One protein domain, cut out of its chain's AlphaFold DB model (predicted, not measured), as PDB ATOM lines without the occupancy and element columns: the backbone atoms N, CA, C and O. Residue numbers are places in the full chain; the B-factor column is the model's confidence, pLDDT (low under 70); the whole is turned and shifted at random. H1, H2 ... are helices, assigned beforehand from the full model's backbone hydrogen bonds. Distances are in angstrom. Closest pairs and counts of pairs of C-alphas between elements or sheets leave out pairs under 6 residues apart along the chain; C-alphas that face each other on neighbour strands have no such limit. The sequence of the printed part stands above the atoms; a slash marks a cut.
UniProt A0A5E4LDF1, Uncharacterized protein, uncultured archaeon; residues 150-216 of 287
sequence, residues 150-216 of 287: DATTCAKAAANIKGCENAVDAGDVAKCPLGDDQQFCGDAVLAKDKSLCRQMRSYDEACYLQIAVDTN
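Overview. This is residues 150 to 216 of the 287 residues of an uncharacterized protein of uncultured archaeon (UniProt A0A5E4LDF1). Two groups of helices stand end to end in a rod: at one end H1 and H5 lie side by side, and at the other H2, H3 and H4 pack together with their centres in a triangle. The two groups are joined by two thin connections, Ala 158 between H1 and H2 and residues 200 to 202 between H4 and H5; H1 and H2 follow one another along one side of the rod, and H4 and H5 run back along the other. The printed part has 67 residues with five named helices, in the order H1, H2, H3, H4, H5, and no named strand; the class is all helix. It is only just loose, close to compact, with a radius of gyration of the C-alphas of 13.3 A, and spans 42 by 18 by 16 A.

Arrangement. Begin at the longest helix, H5, residues 203 to 215. It touches H1, residues 151 to 157, at a shallow tilt of 19 degrees, opposite ways; look at the closest C-alphas, those of Cys 154 and Asp 204, 5.0 A apart. H1 and H2, residues 159 to 170, meet only through their link. H2 touches H3, residues 181 to 191, at a shallow tilt of 27 degrees, the same way, with the C-alphas of Val 168 and Val 189 closest at 4.3 A. H2 also touches H4, residues 194 to 199, at a shallow tilt of 26 degrees, opposite ways, with the C-alphas of Glu 165 and Lys 194 closest at 5.5 A. H3 and H4 form a helical hairpin, touching at a shallow tilt of 30 degrees, opposite ways; their closest C-alphas are those of Ala 188 and Leu 196, 5.3 A apart. The helix packing is mostly aligned, with the helices that touch at shallow tilts. H5 is apart from H2, H3 and H4, and H1 is apart from H3 and H4. In H2, H3 and H5 every O i to N i+4 pair is within hydrogen-bond range; in H1 0 of 3 are, beside 3 of 4 O i to N i+3 pairs, and in H4 0 of 2, beside 3 of 3.

Along the chain. Find C-alpha 203 at (120.679, 95.200, 126.572); from there H5 runs 18.2 A to C-alpha 215 at (137.655, 98.195, 132.548). H1 begins at C-alpha 151, at (131.395, 100.574, 124.955), and is 10.6 A long. H2 measures 16.7 A, H3 15.5 A and H4 9.8 A from first to last C-alpha.

Size, cuts and confidence. The two C-alphas farthest apart are those of Gly 171 and Asn 216, 42.4 A. The printed part has no cut. The links H1 to H2, H3 to H4 and H4 to H5 are tight, and the link H2 to H3, 10 residues, is short. The mean pLDDT of the printed part is 89.8, and no printed residue is under 70.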
ATOM      1  N   ASP A 150     134.595  97.510 123.888       95.69
ATOM      2  CA  ASP A 150     134.179  98.696 123.139       95.69
ATOM      3  C   ASP A 150     132.755  99.119 123.520       95.69
ATOM      4  O   ASP A 150     131.759  98.707 122.921       95.69
ATOM      5  N   ALA A 151     132.665 100.024 124.493       93.00
ATOM      6  CA  ALA A 151     131.395 100.574 124.955       93.00
ATOM      7  C   ALA A 151     130.609 101.323 123.861       93.00
ATOM      8  O   ALA A 151     129.395 101.492 123.986       93.00
ATOM      9  N   THR A 152     131.252 101.769 122.773       92.38
ATOM     10  CA  THR A 152     130.528 102.431 121.675       92.38
ATOM     11  C   THR A 152     129.631 101.454 120.917       92.38
ATOM     12  O   THR A 152     128.574 101.846 120.415       92.38
ATOM     13  N   THR A 153     129.989 100.166 120.915       93.69
ATOM     14  CA  THR A 153     129.186  99.099 120.320       93.69
ATOM     15  C   THR A 153     127.924  98.802 121.145       93.69
ATOM     16  O   THR A 153     126.888  98.501 120.549       93.69
ATOM     17  N   CYS A 154     127.926  99.021 122.471       90.75
ATOM     18  CA  CYS A 154     126.735  98.842 123.320       90.75
ATOM     19  C   CYS A 154     125.526  99.658 122.833       90.75
ATOM     20  O   CYS A 154     124.394  99.191 122.895       90.75
ATOM     21  N   ALA A 155     125.742 100.855 122.273       88.00
ATOM     22  CA  ALA A 155     124.652 101.692 121.759       88.00
ATOM     23  C   ALA A 155     123.857 101.036 120.610       88.00
ATOM     24  O   ALA A 155     122.718 101.430 120.353       88.00
ATOM     25  N   LYS A 156     124.436 100.047 119.916       88.38
ATOM     26  CA  LYS A 156     123.752  99.285 118.863       88.38
ATOM     27  C   LYS A 156     122.809  98.219 119.426       88.38
ATOM     28  O   LYS A 156     121.849  97.866 118.748       88.38
ATOM     29  N   ALA A 157     123.017  97.773 120.666       83.88
ATOM     30  CA  ALA A 157     122.101  96.863 121.353       83.88
ATOM     31  C   ALA A 157     120.761  97.546 121.725       83.88
ATOM     32  O   ALA A 157     119.740  96.878 121.873       83.88
ATOM     33  N   ALA A 158     120.723  98.885 121.761       78.81
ATOM     34  CA  ALA A 158     119.524  99.688 122.035       78.81
ATOM     35  C   ALA A 158     118.617  99.933 120.805       78.81
ATOM     36  O   ALA A 158     117.683 100.738 120.869       78.81
ATOM     37  N   ALA A 159     118.905  99.308 119.654       73.81
ATOM     38  CA  ALA A 159     118.235  99.617 118.386       73.81
ATOM     39  C   ALA A 159     116.703  99.450 118.440       73.81
ATOM     40  O   ALA A 159     115.983 100.220 117.795       73.81
ATOM     41  N   ASN A 160     116.200  98.513 119.249       78.44
ATOM     42  CA  ASN A 160     114.773  98.214 119.317       78.44
ATOM     43  C   ASN A 160     113.956  99.301 120.023       78.44
ATOM     44  O   ASN A 160     112.837  99.561 119.592       78.44
ATOM     45  N   ILE A 161     114.514 100.012 121.014       84.38
ATOM     46  CA  ILE A 161     113.801 101.116 121.684       84.38
ATOM     47  C   ILE A 161     113.492 102.221 120.668       84.38
ATOM     48  O   ILE A 161     112.349 102.651 120.539       84.38
ATOM     49  N   LYS A 162     114.487 102.624 119.867       86.00
ATOM     50  CA  LYS A 162     114.290 103.623 118.801       86.00
ATOM     51  C   LYS A 162     113.353 103.116 117.707       86.00
ATOM     52  O   LYS A 162     112.554 103.885 117.179       86.00
ATOM     53  N   GLY A 163     113.456 101.832 117.355       88.00
ATOM     54  CA  GLY A 163     112.524 101.181 116.434       88.00
ATOM     55  C   GLY A 163     111.079 101.277 116.928       88.00
ATOM     56  O   GLY A 163     110.207 101.710 116.179       88.00
ATOM     57  N   CYS A 164     110.853 100.976 118.207       91.56
ATOM     58  CA  CYS A 164     109.560 101.110 118.867       91.56
ATOM     59  C   CYS A 164     109.068 102.560 118.880       91.56
ATOM     60  O   CYS A 164     107.964 102.827 118.416       91.56
ATOM     61  N   GLU A 165     109.890 103.522 119.307       92.19
ATOM     62  CA  GLU A 165     109.508 104.942 119.331       92.19
ATOM     63  C   GLU A 165     109.068 105.449 117.945       92.19
ATOM     64  O   GLU A 165     108.067 106.161 117.835       92.19
ATOM     65  N   ASN A 166     109.766 105.026 116.884       92.88
ATOM     66  CA  ASN A 166     109.412 105.343 115.499       92.88
ATOM     67  C   ASN A 166     108.104 104.668 115.052       92.88
ATOM     68  O   ASN A 166     107.328 105.263 114.300       92.88
ATOM     69  N   ALA A 167     107.850 103.430 115.484       95.38
ATOM     70  CA  ALA A 167     106.599 102.727 115.207       95.38
ATOM     71  C   ALA A 167     105.413 103.412 115.901       95.38
ATOM     72  O   ALA A 167     104.360 103.582 115.281       95.38
ATOM     73  N   VAL A 168     105.600 103.875 117.145       95.62
ATOM     74  CA  VAL A 168     104.601 104.646 117.903       95.62
ATOM     75  C   VAL A 168     104.284 105.960 117.194       95.62
ATOM     76  O   VAL A 168     103.110 106.270 116.994       95.62
ATOM     77  N   ASP A 169     105.306 106.694 116.741       96.62
ATOM     78  CA  ASP A 169     105.120 107.918 115.947       96.62
ATOM     79  C   ASP A 169     104.350 107.667 114.648       96.62
ATOM     80  O   ASP A 169     103.525 108.482 114.233       96.62
ATOM     81  N   ALA A 170     104.614 106.532 114.002       96.94
ATOM     82  CA  ALA A 170     103.929 106.136 112.782       96.94
ATOM     83  C   ALA A 170     102.516 105.580 113.022       96.94
ATOM     84  O   ALA A 170     101.741 105.502 112.069       96.94
ATOM     85  N   GLY A 171     102.188 105.172 114.252       97.06
ATOM     86  CA  GLY A 171     100.964 104.432 114.553       97.06
ATOM     87  C   GLY A 171     100.881 103.086 113.825       97.06
ATOM     88  O   GLY A 171      99.783 102.668 113.461       97.06
ATOM     89  N   ASP A 172     102.020 102.443 113.548       97.38
ATOM     90  CA  ASP A 172     102.106 101.276 112.666       97.38
ATOM     91  C   ASP A 172     102.856 100.116 113.333       97.38
ATOM     92  O   ASP A 172     104.086 100.099 113.389       97.38
ATOM     93  N   VAL A 173     102.100  99.122 113.808       94.75
ATOM     94  CA  VAL A 173     102.634  97.918 114.471       94.75
ATOM     95  C   VAL A 173     103.526  97.104 113.529       94.75
ATOM     96  O   VAL A 173     104.442  96.428 113.988       94.75
ATOM     97  N   ALA A 174     103.336  97.195 112.207       93.69
ATOM     98  CA  ALA A 174     104.199  96.498 111.252       93.69
ATOM     99  C   ALA A 174     105.630  97.066 111.218       93.69
ATOM    100  O   ALA A 174     106.527  96.427 110.673       93.69
ATOM    101  N   LYS A 175     105.853  98.252 111.803       93.81
ATOM    102  CA  LYS A 175     107.182  98.859 111.965       93.81
ATOM    103  C   LYS A 175     107.860  98.500 113.285       93.81
ATOM    104  O   LYS A 175     108.985  98.946 113.511       93.81
ATOM    105  N   CYS A 176     107.202  97.736 114.156       91.12
ATOM    106  CA  CYS A 176     107.817  97.271 115.390       91.12
ATOM    107  C   CYS A 176     109.002  96.334 115.111       91.12
ATOM    108  O   CYS A 176     108.954  95.563 114.147       91.12
ATOM    109  N   PRO A 177     110.054  96.367 115.954       84.75
ATOM    110  CA  PRO A 177     111.094  95.344 115.936       84.75
ATOM    111  C   PRO A 177     110.485  93.942 116.063       84.75
ATOM    112  O   PRO A 177     109.487  93.755 116.759       84.75
ATOM    113  N   LEU A 178     111.071  92.966 115.371       79.19
ATOM    114  CA  LEU A 178     110.668  91.560 115.464       79.19
ATOM    115  C   LEU A 178     111.244  90.913 116.737       79.19
ATOM    116  O   LEU A 178     112.250  91.383 117.265       79.19
ATOM    117  N   GLY A 179     110.644  89.805 117.179       77.00
ATOM    118  CA  GLY A 179     111.093  89.023 118.341       77.00
ATOM    119  C   GLY A 179     110.259  89.280 119.599       77.00
ATOM    120  O   GLY A 179     109.126  89.753 119.506       77.00
ATOM    121  N   ASP A 180     110.822  88.982 120.772       71.69
ATOM    122  CA  ASP A 180     110.138  89.092 122.079       71.69
ATOM    123  C   ASP A 180     109.662  90.525 122.387       71.69
ATOM    124  O   ASP A 180     108.664  90.754 123.068       71.69
ATOM    125  N   ASP A 181     110.346  91.499 121.796       81.56
ATOM    126  CA  ASP A 181     110.068  92.929 121.883       81.56
ATOM    127  C   ASP A 181     108.848  93.381 121.051       81.56
ATOM    128  O   ASP A 181     108.319  94.480 121.259       81.56
ATOM    129  N   GLN A 182     108.378  92.555 120.106       86.56
ATOM    130  CA  GLN A 182     107.312  92.930 119.172       86.56
ATOM    131  C   GLN A 182     105.984  93.185 119.890       86.56
ATOM    132  O   GLN A 182     105.255  94.109 119.523       86.56
ATOM    133  N   GLN A 183     105.674  92.387 120.917       87.75
ATOM    134  CA  GLN A 183     104.447  92.540 121.698       87.75
ATOM    135  C   GLN A 183     104.444  93.871 122.459       87.75
ATOM    136  O   GLN A 183     103.511  94.655 122.305       87.75
ATOM    137  N   PHE A 184     105.521  94.164 123.197       89.44
ATOM    138  CA  PHE A 184     105.668  95.419 123.940       89.44
ATOM    139  C   PHE A 184     105.588  96.642 123.025       89.44
ATOM    140  O   PHE A 184     104.907  97.618 123.342       89.44
ATOM    141  N   CYS A 185     106.240  96.585 121.861       93.62
ATOM    142  CA  CYS A 185     106.129  97.651 120.875       93.62
ATOM    143  C   CYS A 185     104.702  97.790 120.327       93.62
ATOM    144  O   CYS A 185     104.203  98.907 120.199       93.62
ATOM    145  N   GLY A 186     104.018  96.680 120.037       93.75
ATOM    146  CA  GLY A 186     102.624  96.694 119.599       93.75
ATOM    147  C   GLY A 186     101.710  97.386 120.611       93.75
ATOM    148  O   GLY A 186     100.937  98.267 120.234       93.75
ATOM    149  N   ASP A 187     101.864  97.062 121.894       94.12
ATOM    150  CA  ASP A 187     101.122  97.698 122.986       94.12
ATOM    151  C   ASP A 187     101.429  99.201 123.077       94.12
ATOM    152  O   ASP A 187     100.509 100.017 123.182       94.12
ATOM    153  N   ALA A 188     102.701  99.594 122.933       95.94
ATOM    154  CA  ALA A 188     103.115 100.996 122.884       95.94
ATOM    155  C   ALA A 188     102.467 101.762 121.716       95.94
ATOM    156  O   ALA A 188     101.992 102.889 121.890       95.94
ATOM    157  N   VAL A 189     102.410 101.150 120.528       96.31
ATOM    158  CA  VAL A 189     101.786 101.727 119.327       96.31
ATOM    159  C   VAL A 189     100.281 101.894 119.522       96.31
ATOM    160  O   VAL A 189      99.740 102.964 119.238       96.31
ATOM    161  N   LEU A 190      99.605 100.862 120.035       96.56
ATOM    162  CA  LEU A 190      98.164 100.882 120.294       96.56
ATOM    163  C   LEU A 190      97.791 101.925 121.358       96.56
ATOM    164  O   LEU A 190      96.800 102.640 121.195       96.56
ATOM    165  N   ALA A 191      98.607 102.054 122.407       96.88
ATOM    166  CA  ALA A 191      98.442 103.055 123.460       96.88
ATOM    167  C   ALA A 191      98.870 104.472 123.036       96.88
ATOM    168  O   ALA A 191      98.508 105.442 123.701       96.88
ATOM    169  N   LYS A 192      99.623 104.603 121.933       96.75
ATOM    170  CA  LYS A 192     100.307 105.838 121.508       96.75
ATOM    171  C   LYS A 192     101.213 106.415 122.600       96.75
ATOM    172  O   LYS A 192     101.309 107.633 122.756       96.75
ATOM    173  N   ASP A 193     101.875 105.540 123.350       96.12
ATOM    174  CA  ASP A 193     102.702 105.905 124.496       96.12
ATOM    175  C   ASP A 193     104.132 105.388 124.323       96.12
ATOM    176  O   ASP A 193     104.437 104.216 124.540       96.12
ATOM    177  N   LYS A 194     105.043 106.298 123.962       93.62
ATOM    178  CA  LYS A 194     106.474 105.994 123.806       93.62
ATOM    179  C   LYS A 194     107.147 105.573 125.103       93.62
ATOM    180  O   LYS A 194     108.197 104.939 125.055       93.62
ATOM    181  N   SER A 195     106.597 105.943 126.260       88.88
ATOM    182  CA  SER A 195     107.194 105.559 127.538       88.88
ATOM    183  C   SER A 195     107.166 104.040 127.734       88.88
ATOM    184  O   SER A 195     108.084 103.498 128.345       88.88
ATOM    185  N   LEU A 196     106.203 103.344 127.115       88.19
ATOM    186  CA  LEU A 196     106.128 101.884 127.106       88.19
ATOM    187  C   LEU A 196     107.301 101.240 126.346       88.19
ATOM    188  O   LEU A 196     107.765 100.179 126.751       88.19
ATOM    189  N   CYS A 197     107.881 101.909 125.338       87.94
ATOM    190  CA  CYS A 197     109.087 101.422 124.649       87.94
ATOM    191  C   CYS A 197     110.312 101.335 125.576       87.94
ATOM    192  O   CYS A 197     111.244 100.588 125.302       87.94
ATOM    193  N   ARG A 198     110.335 102.089 126.684       81.31
ATOM    194  CA  ARG A 198     111.442 102.048 127.656       81.31
ATOM    195  C   ARG A 198     111.379 100.846 128.596       81.31
ATOM    196  O   ARG A 198     112.319 100.636 129.348       81.31
ATOM    197  N   GLN A 199     110.280 100.091 128.578       77.00
ATOM    198  CA  GLN A 199     110.143  98.855 129.355       77.00
ATOM    199  C   GLN A 199     110.767  97.646 128.648       77.00
ATOM    200  O   GLN A 199     110.906  96.584 129.249       77.00
ATOM    201  N   MET A 200     111.141  97.803 127.376       81.12
ATOM    202  CA  MET A 200     111.874  96.793 126.619       81.12
ATOM    203  C   MET A 200     113.234  96.546 127.280       81.12
ATOM    204  O   MET A 200     113.823  97.468 127.853       81.12
ATOM    205  N   ARG A 201     113.749  95.311 127.215       72.31
ATOM    206  CA  ARG A 201     115.032  94.981 127.854       72.31
ATOM    207  C   ARG A 201     116.146  95.850 127.272       72.31
ATOM    208  O   ARG A 201     116.487  95.747 126.093       72.31
ATOM    209  N   SER A 202     116.745  96.684 128.118       77.69
ATOM    210  CA  SER A 202     117.862  97.542 127.730       77.69
ATOM    211  C   SER A 202     119.163  96.736 127.767       77.69
ATOM    212  O   SER A 202     119.926  96.782 128.731       77.69
ATOM    213  N   TYR A 203     119.420  95.950 126.716       81.44
ATOM    214  CA  TYR A 203     120.679  95.200 126.572       81.44
ATOM    215  C   TYR A 203     121.919  96.106 126.625       81.44
ATOM    216  O   TYR A 203     123.006  95.669 127.003       81.44
ATOM    217  N   ASP A 204     121.776  97.384 126.278       85.38
ATOM    218  CA  ASP A 204     122.851  98.363 126.381       85.38
ATOM    219  C   ASP A 204     123.199  98.723 127.834       85.38
ATOM    220  O   ASP A 204     124.385  98.857 128.127       85.38
ATOM    221  N   GLU A 205     122.234  98.818 128.755       90.00
ATOM    222  CA  GLU A 205     122.507  99.084 130.178       90.00
ATOM    223  C   GLU A 205     123.382  97.981 130.787       90.00
ATOM    224  O   GLU A 205     124.408  98.273 131.409       90.00
ATOM    225  N   ALA A 206     123.023  96.714 130.541       90.75
ATOM    226  CA  ALA A 206     123.811  95.557 130.967       90.75
ATOM    227  C   ALA A 206     125.211  95.556 130.326       90.75
ATOM    228  O   ALA A 206     126.209  95.325 131.011       90.75
ATOM    229  N   CYS A 207     125.296  95.895 129.035       94.12
ATOM    230  CA  CYS A 207     126.555  96.033 128.302       94.12
ATOM    231  C   CYS A 207     127.485  97.088 128.924       94.12
ATOM    232  O   CYS A 207     128.649  96.801 129.213       94.12
ATOM    233  N   TYR A 208     126.983  98.305 129.170       95.81
ATOM    234  CA  TYR A 208     127.769  99.377 129.787       95.81
ATOM    235  C   TYR A 208     128.218  99.003 131.196       95.81
ATOM    236  O   TYR A 208     129.365  99.282 131.538       95.81
ATOM    237  N   LEU A 209     127.356  98.360 131.990       95.19
ATOM    238  CA  LEU A 209     127.695  97.922 133.341       95.19
ATOM    239  C   LEU A 209     128.852  96.925 133.312       95.19
ATOM    240  O   LEU A 209     129.836  97.114 134.027       95.19
ATOM    241  N   GLN A 210     128.759  95.893 132.472       95.44
ATOM    242  CA  GLN A 210     129.789  94.861 132.390       95.44
ATOM    243  C   GLN A 210     131.130  95.457 131.944       95.44
ATOM    244  O   GLN A 210     132.148  95.253 132.603       95.44
ATOM    245  N   ILE A 211     131.128  96.289 130.896       96.12
ATOM    246  CA  ILE A 211     132.353  96.949 130.428       96.12
ATOM    247  C   ILE A 211     132.902  97.910 131.489       96.12
ATOM    248  O   ILE A 211     134.118  97.963 131.674       96.12
ATOM    249  N   ALA A 212     132.052  98.656 132.204       97.56
ATOM    250  CA  ALA A 212     132.485  99.553 133.277       97.56
ATOM    251  C   ALA A 212     133.261  98.798 134.360       97.56
ATOM    252  O   ALA A 212     134.332  99.250 134.762       97.56
ATOM    253  N   VAL A 213     132.762  97.632 134.777       96.19
ATOM    254  CA  VAL A 213     133.417  96.766 135.766       96.19
ATOM    255  C   VAL A 213     134.708  96.163 135.199       96.19
ATOM    256  O   VAL A 213     135.765  96.316 135.804       96.19
ATOM    257  N   ASP A 214     134.674  95.583 133.997       95.50
ATOM    258  CA  ASP A 214     135.830  94.906 133.378       95.50
ATOM    259  C   ASP A 214     136.978  95.843 132.976       95.50
ATOM    260  O   ASP A 214     138.104  95.402 132.699       95.50
ATOM    261  N   THR A 215     136.685  97.139 132.867       96.75
ATOM    262  CA  THR A 215     137.655  98.195 132.548       96.75
ATOM    263  C   THR A 215     137.912  99.140 133.712       96.75
ATOM    264  O   THR A 215     138.744 100.038 133.577       96.75
ATOM    265  N   ASN A 216     137.231  98.947 134.846       97.56
ATOM    266  CA  ASN A 216     137.255  99.853 135.989       97.56
ATOM    267  C   ASN A 216     136.945 101.321 135.622       97.56
ATOM    268  O   ASN A 216     137.494 102.259 136.202       97.56
TER     269      ASN A 216